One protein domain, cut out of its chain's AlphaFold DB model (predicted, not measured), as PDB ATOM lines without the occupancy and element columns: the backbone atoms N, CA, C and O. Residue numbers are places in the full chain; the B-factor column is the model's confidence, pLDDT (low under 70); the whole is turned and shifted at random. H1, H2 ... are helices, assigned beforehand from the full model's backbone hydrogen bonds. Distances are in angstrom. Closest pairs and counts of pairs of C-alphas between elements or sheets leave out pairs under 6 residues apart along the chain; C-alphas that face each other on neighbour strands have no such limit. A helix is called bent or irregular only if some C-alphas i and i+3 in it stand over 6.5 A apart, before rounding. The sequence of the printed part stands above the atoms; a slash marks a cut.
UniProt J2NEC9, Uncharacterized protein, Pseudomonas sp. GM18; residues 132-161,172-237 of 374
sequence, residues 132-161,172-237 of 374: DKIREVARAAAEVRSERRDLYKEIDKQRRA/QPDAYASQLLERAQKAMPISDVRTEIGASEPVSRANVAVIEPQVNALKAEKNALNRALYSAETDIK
ATOM      1  N   ASP A 132     231.005 178.971 160.128       84.19
ATOM      2  CA  ASP A 132     230.754 180.327 159.641       84.19
ATOM      3  C   ASP A 132     229.948 180.332 158.340       84.19
ATOM      4  O   ASP A 132     228.976 181.081 158.230       84.19
ATOM      5  N   LYS A 133     230.269 179.446 157.387       81.94
ATOM      6  CA  LYS A 133     229.529 179.327 156.125       81.94
ATOM      7  C   LYS A 133     228.094 178.847 156.355       81.94
ATOM      8  O   LYS A 133     227.161 179.354 155.738       81.94
ATOM      9  N   ILE A 134     227.896 177.916 157.291       82.56
ATOM     10  CA  ILE A 134     226.555 177.447 157.682       82.56
ATOM     11  C   ILE A 134     225.741 178.607 158.273       82.56
ATOM     12  O   ILE A 134     224.586 178.804 157.895       82.56
ATOM     13  N   ARG A 135     226.340 179.412 159.164       84.62
ATOM     14  CA  ARG A 135     225.692 180.605 159.739       84.62
ATOM     15  C   ARG A 135     225.378 181.663 158.685       84.62
ATOM     16  O   ARG A 135     224.317 182.278 158.758       84.62
ATOM     17  N   GLU A 136     226.267 181.874 157.721       87.00
ATOM     18  CA  GLU A 136     226.064 182.798 156.604       87.00
ATOM     19  C   GLU A 136     224.847 182.390 155.763       87.00
ATOM     20  O   GLU A 136     223.930 183.192 155.577       87.00
ATOM     21  N   VAL A 137     224.784 181.125 155.330       83.88
ATOM     22  CA  VAL A 137     223.655 180.599 154.546       83.88
ATOM     23  C   VAL A 137     222.362 180.619 155.365       83.88
ATOM     24  O   VAL A 137     221.314 180.984 154.837       83.88
ATOM     25  N   ALA A 138     222.419 180.310 156.665       83.50
ATOM     26  CA  ALA A 138     221.264 180.394 157.560       83.50
ATOM     27  C   ALA A 138     220.717 181.824 157.692       83.50
ATOM     28  O   ALA A 138     219.504 182.029 157.598       83.50
ATOM     29  N   ARG A 139     221.596 182.820 157.875       84.88
ATOM     30  CA  ARG A 139     221.214 184.241 157.919       84.88
ATOM     31  C   ARG A 139     220.626 184.692 156.589       84.88
ATOM     32  O   ARG A 139     219.540 185.260 156.579       84.88
ATOM     33  N   ALA A 140     221.291 184.367 155.483       85.06
ATOM     34  CA  ALA A 140     220.821 184.684 154.141       85.06
ATOM     35  C   ALA A 140     219.445 184.060 153.847       85.06
ATOM     36  O   ALA A 140     218.586 184.716 153.265       85.06
ATOM     37  N   ALA A 141     219.212 182.814 154.266       81.25
ATOM     38  CA  ALA A 141     217.915 182.162 154.124       81.25
ATOM     39  C   ALA A 141     216.826 182.872 154.945       81.25
ATOM     40  O   ALA A 141     215.723 183.088 154.445       81.25
ATOM     41  N   ALA A 142     217.123 183.251 156.192       81.19
ATOM     42  CA  ALA A 142     216.182 183.966 157.052       81.19
ATOM     43  C   ALA A 142     215.831 185.360 156.504       81.19
ATOM     44  O   ALA A 142     214.654 185.714 156.452       81.19
ATOM     45  N   GLU A 143     216.832 186.109 156.042       84.50
ATOM     46  CA  GLU A 143     216.681 187.436 155.440       84.50
ATOM     47  C   GLU A 143     215.813 187.386 154.176       84.50
ATOM     48  O   GLU A 143     214.813 188.095 154.070       84.50
ATOM     49  N   VAL A 144     216.109 186.464 153.255       82.75
ATOM     50  CA  VAL A 144     215.329 186.301 152.018       82.75
ATOM     51  C   VAL A 144     213.872 185.945 152.319       82.75
ATOM     52  O   VAL A 144     212.966 186.425 151.636       82.75
ATOM     53  N   ARG A 145     213.608 185.145 153.362       76.56
ATOM     54  CA  ARG A 145     212.235 184.827 153.793       76.56
ATOM     55  C   ARG A 145     211.489 186.058 154.300       76.56
ATOM     56  O   ARG A 145     210.318 186.222 153.953       76.56
ATOM     57  N   SER A 146     212.119 186.894 155.131       79.94
ATOM     58  CA  SER A 146     211.470 188.112 155.629       79.94
ATOM     59  C   SER A 146     211.232 189.113 154.505       79.94
ATOM     60  O   SER A 146     210.108 189.581 154.338       79.94
ATOM     61  N   GLU A 147     212.244 189.363 153.673       82.62
ATOM     62  CA  GLU A 147     212.148 190.326 152.578       82.62
ATOM     63  C   GLU A 147     211.099 189.918 151.538       82.62
ATOM     64  O   GLU A 147     210.339 190.767 151.079       82.62
ATOM     65  N   ARG A 148     210.993 188.625 151.188       79.12
ATOM     66  CA  ARG A 148     209.944 188.150 150.264       79.12
ATOM     67  C   ARG A 148     208.545 188.375 150.831       79.12
ATOM     68  O   ARG A 148     207.643 188.745 150.086       79.12
ATOM     69  N   ARG A 149     208.348 188.188 152.140       78.38
ATOM     70  CA  ARG A 149     207.047 188.439 152.778       78.38
ATOM     71  C   ARG A 149     206.626 189.898 152.627       78.38
ATOM     72  O   ARG A 149     205.466 190.159 152.318       78.38
ATOM     73  N   ASP A 150     207.545 190.828 152.854       83.12
ATOM     74  CA  ASP A 150     207.253 192.254 152.711       83.12
ATOM     75  C   ASP A 150     207.098 192.653 151.240       83.12
ATOM     76  O   ASP A 150     206.173 193.395 150.908       83.12
ATOM     77  N   LEU A 151     207.888 192.053 150.346       83.56
ATOM     78  CA  LEU A 151     207.737 192.215 148.904       83.56
ATOM     79  C   LEU A 151     206.337 191.816 148.420       83.56
ATOM     80  O   LEU A 151     205.735 192.537 147.629       83.56
ATOM     81  N   TYR A 152     205.770 190.720 148.930       80.50
ATOM     82  CA  TYR A 152     204.405 190.323 148.572       80.50
ATOM     83  C   TYR A 152     203.340 191.278 149.080       80.50
ATOM     84  O   TYR A 152     202.374 191.532 148.363       80.50
ATOM     85  N   LYS A 153     203.510 191.848 150.277       84.44
ATOM     86  CA  LYS A 153     202.584 192.880 150.760       84.44
ATOM     87  C   LYS A 153     202.581 194.088 149.827       84.44
ATOM     88  O   LYS A 153     201.511 194.635 149.557       84.44
ATOM     89  N   GLU A 154     203.753 194.487 149.333       87.38
ATOM     90  CA  GLU A 154     203.857 195.611 148.406       87.38
ATOM     91  C   GLU A 154     203.280 195.255 147.029       87.38
ATOM     92  O   GLU A 154     202.482 196.024 146.501       87.38
ATOM     93  N   ILE A 155     203.548 194.057 146.492       87.00
ATOM     94  CA  ILE A 155     202.910 193.570 145.254       87.00
ATOM     95  C   ILE A 155     201.378 193.574 145.389       87.00
ATOM     96  O   ILE A 155     200.687 194.091 144.514       87.00
ATOM     97  N   ASP A 156     200.826 193.065 146.494       86.25
ATOM     98  CA  ASP A 156     199.377 193.046 146.739       86.25
ATOM     99  C   ASP A 156     198.782 194.456 146.859       86.25
ATOM    100  O   ASP A 156     197.644 194.718 146.453       86.25
ATOM    101  N   LYS A 157     199.532 195.390 147.444       90.00
ATOM    102  CA  LYS A 157     199.149 196.803 147.511       90.00
ATOM    103  C   LYS A 157     199.128 197.430 146.115       90.00
ATOM    104  O   LYS A 157     198.131 198.065 145.772       90.00
ATOM    105  N   GLN A 158     200.156 197.201 145.299       91.12
ATOM    106  CA  GLN A 158     200.220 197.722 143.931       91.12
ATOM    107  C   GLN A 158     199.163 197.087 143.019       91.12
ATOM    108  O   GLN A 158     198.519 197.803 142.260       91.12
ATOM    109  N   ARG A 159     198.866 195.787 143.160       89.38
ATOM    110  CA  ARG A 159     197.747 195.139 142.449       89.38
ATOM    111  C   ARG A 159     196.405 195.787 142.775       89.38
ATOM    112  O   ARG A 159     195.628 196.075 141.869       89.38
ATOM    113  N   ARG A 160     196.128 196.045 144.057       90.75
ATOM    114  CA  ARG A 160     194.898 196.742 144.470       90.75
ATOM    115  C   ARG A 160     194.830 198.157 143.902       90.75
ATOM    116  O   ARG A 160     193.772 198.557 143.425       90.75
ATOM    117  N   ALA A 161     195.947 198.885 143.915       91.44
ATOM    118  CA  ALA A 161     196.029 200.211 143.309       91.44
ATOM    119  C   ALA A 161     195.781 200.162 141.793       91.44
ATOM    120  O   ALA A 161     195.014 200.970 141.281       91.44
ATOM    121  N   GLN A 172     186.349 207.257 133.284       84.69
ATOM    122  CA  GLN A 172     186.916 208.322 132.465       84.69
ATOM    123  C   GLN A 172     188.018 207.746 131.562       84.69
ATOM    124  O   GLN A 172     189.178 207.710 131.974       84.69
ATOM    125  N   PRO A 173     187.667 207.282 130.348       87.81
ATOM    126  CA  PRO A 173     188.607 206.588 129.480       87.81
ATOM    127  C   PRO A 173     189.722 207.516 129.008       87.81
ATOM    128  O   PRO A 173     189.482 208.466 128.264       87.81
ATOM    129  N   ASP A 174     190.955 207.192 129.398       91.31
ATOM    130  CA  ASP A 174     192.172 207.782 128.855       91.31
ATOM    131  C   ASP A 174     193.050 206.677 128.244       91.31
ATOM    132  O   ASP A 174     193.451 205.705 128.897       91.31
ATOM    133  N   ALA A 175     193.331 206.797 126.946       89.88
ATOM    134  CA  ALA A 175     194.078 205.785 126.201       89.88
ATOM    135  C   ALA A 175     195.521 205.616 126.714       89.88
ATOM    136  O   ALA A 175     196.048 204.506 126.695       89.88
ATOM    137  N   TYR A 176     196.151 206.686 127.204       89.56
ATOM    138  CA  TYR A 176     197.544 206.670 127.657       89.56
ATOM    139  C   TYR A 176     197.651 206.121 129.075       89.56
ATOM    140  O   TYR A 176     198.499 205.268 129.344       89.56
ATOM    141  N   ALA A 177     196.729 206.512 129.961       91.69
ATOM    142  CA  ALA A 177     196.603 205.872 131.267       91.69
ATOM    143  C   ALA A 177     196.348 204.360 131.114       91.69
ATOM    144  O   ALA A 177     196.977 203.560 131.804       91.69
ATOM    145  N   SER A 178     195.509 203.956 130.151       92.31
ATOM    146  CA  SER A 178     195.258 202.539 129.839       92.31
ATOM    147  C   SER A 178     196.538 201.787 129.465       92.31
ATOM    148  O   SER A 178     196.789 200.708 129.997       92.31
ATOM    149  N   GLN A 179     197.373 202.364 128.593       92.56
ATOM    150  CA  GLN A 179     198.640 201.759 128.169       92.56
ATOM    151  C   GLN A 179     199.622 201.587 129.334       92.56
ATOM    152  O   GLN A 179     200.246 200.532 129.465       92.56
ATOM    153  N   LEU A 180     199.744 202.599 130.200       92.62
ATOM    154  CA  LEU A 180     200.595 202.529 131.393       92.62
ATOM    155  C   LEU A 180     200.099 201.461 132.374       92.62
ATOM    156  O   LEU A 180     200.892 200.663 132.870       92.62
ATOM    157  N   LEU A 181     198.786 201.388 132.609       93.38
ATOM    158  CA  LEU A 181     198.195 200.358 133.464       93.38
ATOM    159  C   LEU A 181     198.385 198.953 132.877       93.38
ATOM    160  O   LEU A 181     198.688 198.020 133.615       93.38
ATOM    161  N   GLU A 182     198.268 198.780 131.561       92.62
ATOM    162  CA  GLU A 182     198.528 197.492 130.910       92.62
ATOM    163  C   GLU A 182     200.004 197.080 131.037       92.62
ATOM    164  O   GLU A 182     200.309 195.919 131.331       92.62
ATOM    165  N   ARG A 183     200.936 198.030 130.876       91.94
ATOM    166  CA  ARG A 183     202.373 197.797 131.077       91.94
ATOM    167  C   ARG A 183     202.678 197.400 132.522       91.94
ATOM    168  O   ARG A 183     203.366 196.402 132.738       91.94
ATOM    169  N   ALA A 184     202.087 198.094 133.495       92.38
ATOM    170  CA  ALA A 184     202.197 197.753 134.911       92.38
ATOM    171  C   ALA A 184     201.635 196.355 135.215       92.38
ATOM    172  O   ALA A 184     202.251 195.581 135.947       92.38
ATOM    173  N   GLN A 185     200.490 196.001 134.624       91.19
ATOM    174  CA  GLN A 185     199.872 194.685 134.795       91.19
ATOM    175  C   GLN A 185     200.754 193.564 134.236       91.19
ATOM    176  O   GLN A 185     200.890 192.529 134.883       91.19
ATOM    177  N   LYS A 186     201.375 193.771 133.068       90.19
ATOM    178  CA  LYS A 186     202.309 192.817 132.447       90.19
ATOM    179  C   LYS A 186     203.617 192.672 133.226       90.19
ATOM    180  O   LYS A 186     204.197 191.590 133.231       90.19
ATOM    181  N   ALA A 187     204.090 193.747 133.857       87.38
ATOM    182  CA  ALA A 187     205.302 193.726 134.669       87.38
ATOM    183  C   ALA A 187     205.095 193.005 136.012       87.38
ATOM    184  O   ALA A 187     206.031 192.404 136.538       87.38
ATOM    185  N   MET A 188     203.885 193.034 136.578       82.62
ATOM    186  CA  MET A 188     203.612 192.352 137.840       82.62
ATOM    187  C   MET A 188     203.505 190.829 137.657       82.62
ATOM    188  O   MET A 188     202.858 190.358 136.722       82.62
ATOM    189  N   PRO A 189     204.079 190.023 138.573       73.31
ATOM    190  CA  PRO A 189     203.875 188.577 138.552       73.31
ATOM    191  C   PRO A 189     202.380 188.278 138.702       73.31
ATOM    192  O   PRO A 189     201.713 188.937 139.495       73.31
ATOM    193  N   ILE A 190     201.851 187.297 137.963       60.88
ATOM    194  CA  ILE A 190     200.424 186.910 137.986       60.88
ATOM    195  C   ILE A 190     200.143 185.936 139.141       60.88
ATOM    196  O   ILE A 190     199.103 186.009 139.796       60.88
ATOM    197  N   SER A 191     201.100 185.058 139.444       56.53
ATOM    198  CA  SER A 191     200.933 183.985 140.422       56.53
ATOM    199  C   SER A 191     200.913 184.492 141.865       56.53
ATOM    200  O   SER A 191     201.578 185.471 142.208       56.53
ATOM    201  N   ASP A 192     200.144 183.814 142.716       55.22
ATOM    202  CA  ASP A 192     200.179 183.983 144.168       55.22
ATOM    203  C   ASP A 192     201.444 183.300 144.708       55.22
ATOM    204  O   ASP A 192     201.447 182.139 145.119       55.22
ATOM    205  N   VAL A 193     202.570 184.014 144.646       52.78
ATOM    206  CA  VAL A 193     203.906 183.501 145.010       52.78
ATOM    207  C   VAL A 193     204.058 183.263 146.533       52.78
ATOM    208  O   VAL A 193     205.150 183.042 147.057       52.78
ATOM    209  N   ARG A 194     202.943 183.302 147.277       54.22
ATOM    210  CA  ARG A 194     202.815 182.733 148.626       54.22
ATOM    211  C   ARG A 194     202.942 181.215 148.612       54.22
ATOM    212  O   ARG A 194     203.343 180.630 149.619       54.22
ATOM    213  N   THR A 195     202.576 180.587 147.496       46.06
ATOM    214  CA  THR A 195     202.743 179.149 147.326       46.06
ATOM    215  C   THR A 195     204.177 178.862 146.920       46.06
ATOM    216  O   THR A 195     204.601 179.103 145.800       46.06
ATOM    217  N   GLU A 196     204.887 178.337 147.913       56.66
ATOM    218  CA  GLU A 196     206.134 177.605 147.781       56.66
ATOM    219  C   GLU A 196     207.387 178.480 147.625       56.66
ATOM    220  O   GLU A 196     207.539 179.307 146.733       56.66
ATOM    221  N   ILE A 197     208.317 178.292 148.565       42.50
ATOM    222  CA  ILE A 197     209.735 177.962 148.339       42.50
ATOM    223  C   ILE A 197     210.563 178.491 149.532       42.50
ATOM    224  O   ILE A 197     210.588 179.694 149.805       42.50
ATOM    225  N   GLY A 198     211.309 177.584 150.190       49.22
ATOM    226  CA  GLY A 198     212.541 177.939 150.918       49.22
ATOM    227  C   GLY A 198     212.728 177.405 152.347       49.22
ATOM    228  O   GLY A 198     213.031 178.200 153.233       49.22
ATOM    229  N   ALA A 199     212.606 176.085 152.544       53.22
ATOM    230  CA  ALA A 199     213.032 175.260 153.692       53.22
ATOM    231  C   ALA A 199     212.470 175.620 155.088       53.22
ATOM    232  O   ALA A 199     213.087 176.337 155.867       53.22
ATOM    233  N   SER A 200     211.343 175.022 155.476       55.19
ATOM    234  CA  SER A 200     210.986 174.869 156.901       55.19
ATOM    235  C   SER A 200     212.093 174.176 157.713       55.19
ATOM    236  O   SER A 200     212.141 174.312 158.934       55.19
ATOM    237  N   GLU A 201     212.998 173.463 157.042       62.75
ATOM    238  CA  GLU A 201     214.139 172.812 157.662       62.75
ATOM    239  C   GLU A 201     215.250 173.807 158.044       62.75
ATOM    240  O   GLU A 201     215.636 174.667 157.240       62.75
ATOM    241  N   PRO A 202     215.801 173.702 159.266       74.81
ATOM    242  CA  PRO A 202     216.948 174.495 159.678       74.81
ATOM    243  C   PRO A 202     218.177 174.168 158.815       74.81
ATOM    244  O   PRO A 202     218.437 173.013 158.466       74.81
ATOM    245  N   VAL A 203     218.957 175.202 158.485       79.62
ATOM    246  CA  VAL A 203     220.229 175.033 157.770       79.62
ATOM    247  C   VAL A 203     221.206 174.309 158.688       79.62
ATOM    248  O   VAL A 203     221.471 174.740 159.809       79.62
ATOM    249  N   SER A 204     221.734 173.196 158.207       79.56
ATOM    250  CA  SER A 204     222.646 172.309 158.913       79.56
ATOM    251  C   SER A 204     223.801 171.920 157.997       79.56
ATOM    252  O   SER A 204     223.748 172.079 156.777       79.56
ATOM    253  N   ARG A 205     224.854 171.344 158.580       76.81
ATOM    254  CA  ARG A 205     226.010 170.872 157.812       76.81
ATOM    255  C   ARG A 205     225.610 169.855 156.731       76.81
ATOM    256  O   ARG A 205     226.190 169.864 155.657       76.81
ATOM    257  N   ALA A 206     224.583 169.038 156.981       76.12
ATOM    258  CA  ALA A 206     224.141 167.974 156.079       76.12
ATOM    259  C   ALA A 206     223.342 168.459 154.854       76.12
ATOM    260  O   ALA A 206     223.292 167.744 153.853       76.12
ATOM    261  N   ASN A 207     222.717 169.641 154.926       79.69
ATOM    262  CA  ASN A 207     221.840 170.168 153.872       79.69
ATOM    263  C   ASN A 207     222.317 171.508 153.276       79.69
ATOM    264  O   ASN A 207     221.755 171.949 152.275       79.69
ATOM    265  N   VAL A 208     223.372 172.135 153.818       80.62
ATOM    266  CA  VAL A 208     223.880 173.437 153.341       80.62
ATOM    267  C   VAL A 208     224.223 173.434 151.847       80.62
ATOM    268  O   VAL A 208     223.859 174.374 151.150       80.62
ATOM    269  N   ALA A 209     224.809 172.348 151.329       80.00
ATOM    270  CA  ALA A 209     225.159 172.212 149.911       80.00
ATOM    271  C   ALA A 209     223.934 172.216 148.973       80.00
ATOM    272  O   ALA A 209     224.053 172.549 147.797       80.00
ATOM    273  N   VAL A 210     222.755 171.857 149.492       80.56
ATOM    274  CA  VAL A 210     221.484 171.871 148.754       80.56
ATOM    275  C   VAL A 210     220.749 173.199 148.961       80.56
ATOM    276  O   VAL A 210     220.152 173.725 148.025       80.56
ATOM    277  N   ILE A 211     220.815 173.770 150.167       79.94
ATOM    278  CA  ILE A 211     220.121 175.017 150.516       79.94
ATOM    279  C   ILE A 211     220.808 176.247 149.910       79.94
ATOM    280  O   ILE A 211     220.120 177.153 149.447       79.94
ATOM    281  N   GLU A 212     222.140 176.303 149.880       83.00
ATOM    282  CA  GLU A 212     222.885 177.450 149.345       83.00
ATOM    283  C   GLU A 212     222.470 177.846 147.910       83.00
ATOM    284  O   GLU A 212     222.104 179.011 147.706       83.00
ATOM    285  N   PRO A 213     222.439 176.937 146.912       83.25
ATOM    286  CA  PRO A 213     221.995 177.298 145.565       83.25
ATOM    287  C   PRO A 213     220.519 177.714 145.522       83.25
ATOM    288  O   PRO A 213     220.172 178.623 144.768       83.25
ATOM    289  N   GLN A 214     219.657 177.125 146.360       82.25
ATOM    290  CA  GLN A 214     218.247 177.524 146.456       82.25
ATOM    291  C   GLN A 214     218.104 178.951 146.995       82.25
ATOM    292  O   GLN A 214     217.368 179.752 146.425       82.25
ATOM    293  N   VAL A 215     218.839 179.305 148.054       83.56
ATOM    294  CA  VAL A 215     218.845 180.667 148.612       83.56
ATOM    295  C   VAL A 215     219.344 181.671 147.574       83.56
ATOM    296  O   VAL A 215     218.759 182.742 147.431       83.56
ATOM    297  N   ASN A 216     220.382 181.329 146.809       85.19
ATOM    298  CA  ASN A 216     220.897 182.196 145.748       85.19
ATOM    299  C   ASN A 216     219.891 182.375 144.599       85.19
ATOM    300  O   ASN A 216     219.700 183.500 144.131       85.19
ATOM    301  N   ALA A 217     219.198 181.309 144.190       83.44
ATOM    302  CA  ALA A 217     218.120 181.390 143.205       83.44
ATOM    303  C   ALA A 217     216.972 182.288 143.700       83.44
ATOM    304  O   ALA A 217     216.530 183.177 142.974       83.44
ATOM    305  N   LEU A 218     216.570 182.140 144.966       81.56
ATOM    306  CA  LEU A 218     215.553 182.989 145.589       81.56
ATOM    307  C   LEU A 218     215.972 184.461 145.675       81.56
ATOM    308  O   LEU A 218     215.147 185.348 145.464       81.56
ATOM    309  N   LYS A 219     217.248 184.748 145.963       85.19
ATOM    310  CA  LYS A 219     217.784 186.119 145.922       85.19
ATOM    311  C   LYS A 219     217.688 186.710 144.517       85.19
ATOM    312  O   LYS A 219     217.283 187.863 144.367       85.19
ATOM    313  N   ALA A 220     218.050 185.936 143.495       85.69
ATOM    314  CA  ALA A 220     217.969 186.375 142.105       85.69
ATOM    315  C   ALA A 220     216.516 186.650 141.683       85.69
ATOM    316  O   ALA A 220     216.241 187.697 141.093       85.69
ATOM    317  N   GLU A 221     215.588 185.766 142.056       83.44
ATOM    318  CA  GLU A 221     214.150 185.935 141.843       83.44
ATOM    319  C   GLU A 221     213.623 187.193 142.550       83.44
ATOM    320  O   GLU A 221     213.006 188.039 141.906       83.44
ATOM    321  N   LYS A 222     213.945 187.387 143.839       85.69
ATOM    322  CA  LYS A 222     213.591 188.598 144.604       85.69
ATOM    323  C   LYS A 222     214.060 189.863 143.888       85.69
ATOM    324  O   LYS A 222     213.302 190.817 143.747       85.69
ATOM    325  N   ASN A 223     215.305 189.882 143.418       86.88
ATOM    326  CA  ASN A 223     215.859 191.043 142.723       86.88
ATOM    327  C   ASN A 223     215.156 191.304 141.383       86.88
ATOM    328  O   ASN A 223     214.943 192.461 141.020       86.88
ATOM    329  N   ALA A 224     214.772 190.254 140.653       85.62
ATOM    330  CA  ALA A 224     213.969 190.388 139.441       85.62
ATOM    331  C   ALA A 224     212.573 190.953 139.750       85.62
ATOM    332  O   ALA A 224     212.149 191.903 139.090       85.62
ATOM    333  N   LEU A 225     211.914 190.442 140.794       84.75
ATOM    334  CA  LEU A 225     210.620 190.931 141.270       84.75
ATOM    335  C   LEU A 225     210.683 192.390 141.728       84.75
ATOM    336  O   LEU A 225     209.814 193.167 141.356       84.75
ATOM    337  N   ASN A 226     211.723 192.793 142.463       87.94
ATOM    338  CA  ASN A 226     211.920 194.184 142.881       87.94
ATOM    339  C   ASN A 226     212.025 195.136 141.685       87.94
ATOM    340  O   ASN A 226     211.401 196.193 141.683       87.94
ATOM    341  N   ARG A 227     212.789 194.766 140.647       88.19
ATOM    342  CA  ARG A 227     212.898 195.583 139.427       88.19
ATOM    343  C   ARG A 227     211.564 195.689 138.692       88.19
ATOM    344  O   ARG A 227     211.197 196.770 138.241       88.19
ATOM    345  N   ALA A 228     210.846 194.575 138.589       87.94
ATOM    346  CA  ALA A 228     209.539 194.535 137.951       87.94
ATOM    347  C   ALA A 228     208.500 195.367 138.725       87.94
ATOM    348  O   ALA A 228     207.769 196.154 138.128       87.94
ATOM    349  N   LEU A 229     208.500 195.258 140.058       89.88
ATOM    350  CA  LEU A 229     207.652 196.044 140.949       89.88
ATOM    351  C   LEU A 229     207.950 197.540 140.834       89.88
ATOM    352  O   LEU A 229     207.018 198.322 140.716       89.88
ATOM    353  N   TYR A 230     209.225 197.933 140.803       90.00
ATOM    354  CA  TYR A 230     209.622 199.331 140.630       90.00
ATOM    355  C   TYR A 230     209.114 199.922 139.306       90.00
ATOM    356  O   TYR A 230     208.572 201.029 139.274       90.00
ATOM    357  N   SER A 231     209.239 199.166 138.208       89.50
ATOM    358  CA  SER A 231     208.683 199.565 136.911       89.50
ATOM    359  C   SER A 231     207.161 199.711 136.977       89.50
ATOM    360  O   SER A 231     206.623 200.716 136.519       89.50
ATOM    361  N   ALA A 232     206.468 198.735 137.570       91.94
ATOM    362  CA  ALA A 232     205.014 198.760 137.694       91.94
ATOM    363  C   ALA A 232     204.524 199.915 138.581       91.94
ATOM    364  O   ALA A 232     203.554 200.581 138.236       91.94
ATOM    365  N   GLU A 233     205.199 200.188 139.698       92.69
ATOM    366  CA  GLU A 233     204.879 201.300 140.596       92.69
ATOM    367  C   GLU A 233     205.029 202.650 139.887       92.69
ATOM    368  O   GLU A 233     204.173 203.525 140.026       92.69
ATOM    369  N   THR A 234     206.084 202.803 139.084       92.38
ATOM    370  CA  THR A 234     206.320 204.010 138.285       92.38
ATOM    371  C   THR A 234     205.189 204.233 137.278       92.38
ATOM    372  O   THR A 234     204.618 205.322 137.214       92.38
ATOM    373  N   ASP A 235     204.792 203.180 136.566       92.94
ATOM    374  CA  ASP A 235     203.691 203.220 135.601       92.94
ATOM    375  C   ASP A 235     202.342 203.522 136.264       92.94
ATOM    376  O   ASP A 235     201.585 204.366 135.783       92.94
ATOM    377  N   ILE A 236     202.058 202.886 137.406       93.62
ATOM    378  CA  ILE A 236     200.863 203.136 138.226       93.62
ATOM    379  C   ILE A 236     200.831 204.593 138.695       93.62
ATOM    380  O   ILE A 236     199.778 205.232 138.657       93.62
ATOM    381  N   LYS A 237     201.972 205.131 139.138       93.88
ATOM    382  CA  LYS A 237     202.093 206.520 139.590       93.88
ATOM    383  C   LYS A 237     201.796 207.498 138.455       93.88
ATOM    384  O   LYS A 237     201.027 208.433 138.660       93.88
TER     385      LYS A 237
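This is residues 132 to 161 and 172 to 237 of the 374 residues of an uncharacterized protein of Pseudomonas sp. GM18 (UniProt J2NEC9). Two long helices, H1 and H3, run side by side the same way along a rod, and a shorter helix, H2, packs on the last turns of H3, running the opposite way. From H2 a long stretch with no named element, residues 188 to 207, runs back along the rod to where H3 begins. The printed part has 96 residues, with three named helices in the order H1, H2, H3 and no named strand; the class is all helix. The whole is loose, with a radius of gyration of the C-alphas of 16.9 A, and the C-alphas span 59 by 18 by 15 A.

Begin with H3, residues 208 to 237, and then take H1, residues 132 to 161, which also has 30 residues. These two touch; look at Ala 141 and Val 215, whose C-alphas are the closest of the pair at 5.8 A. They run the same way at a shallow tilt of 26 degrees, with centres 9.1 A apart. Now look at residues 228 to 236 of H3, which alone touch H2, residues 175 to 187. The closest C-alphas there are those of Ala 184 and Ala 232, at 4.1 A. H2 and H3 form a helical hairpin, running opposite ways at a shallow tilt of 5 degrees. H1 and H2 are close but not clearly touching, and their closest C-alphas, those of Arg 159 and Gln 185, are 8.0 A apart. In H1 and H2 every O i to N i+4 pair is within hydrogen-bond range; in H3 it is 24 of 26.

Find C-alpha 132 of Asp at (230.754, 180.327, 159.641); from there H1 runs through residues 132 to 161, 43.2 A from first to last C-alpha. H2, residues 175 to 187, begins at C-alpha 175, at (194.078, 205.785, 126.201), and is 18.5 A long. H3, residues 208 to 237, runs 41.9 A to C-alpha 237 at (202.093, 206.520, 139.590). It is neither bent nor irregular, but only just: C-alphas 210 and 213 are 6.3 A apart.

The two C-alphas farthest apart are those of Gln 172 and Arg 205, at 59.8 A. Residues 162 to 171 are cut out and not printed, and across this cut C-alphas 161 and 172 are 16.3 A apart; the link from H1 to H2 runs across it. The link from H2 to H3, with 20 residues, is long. In the B-factor column look for residues 190 to 201 of this predicted model, which are under 70, while the mean pLDDT of the printed part is 81.7.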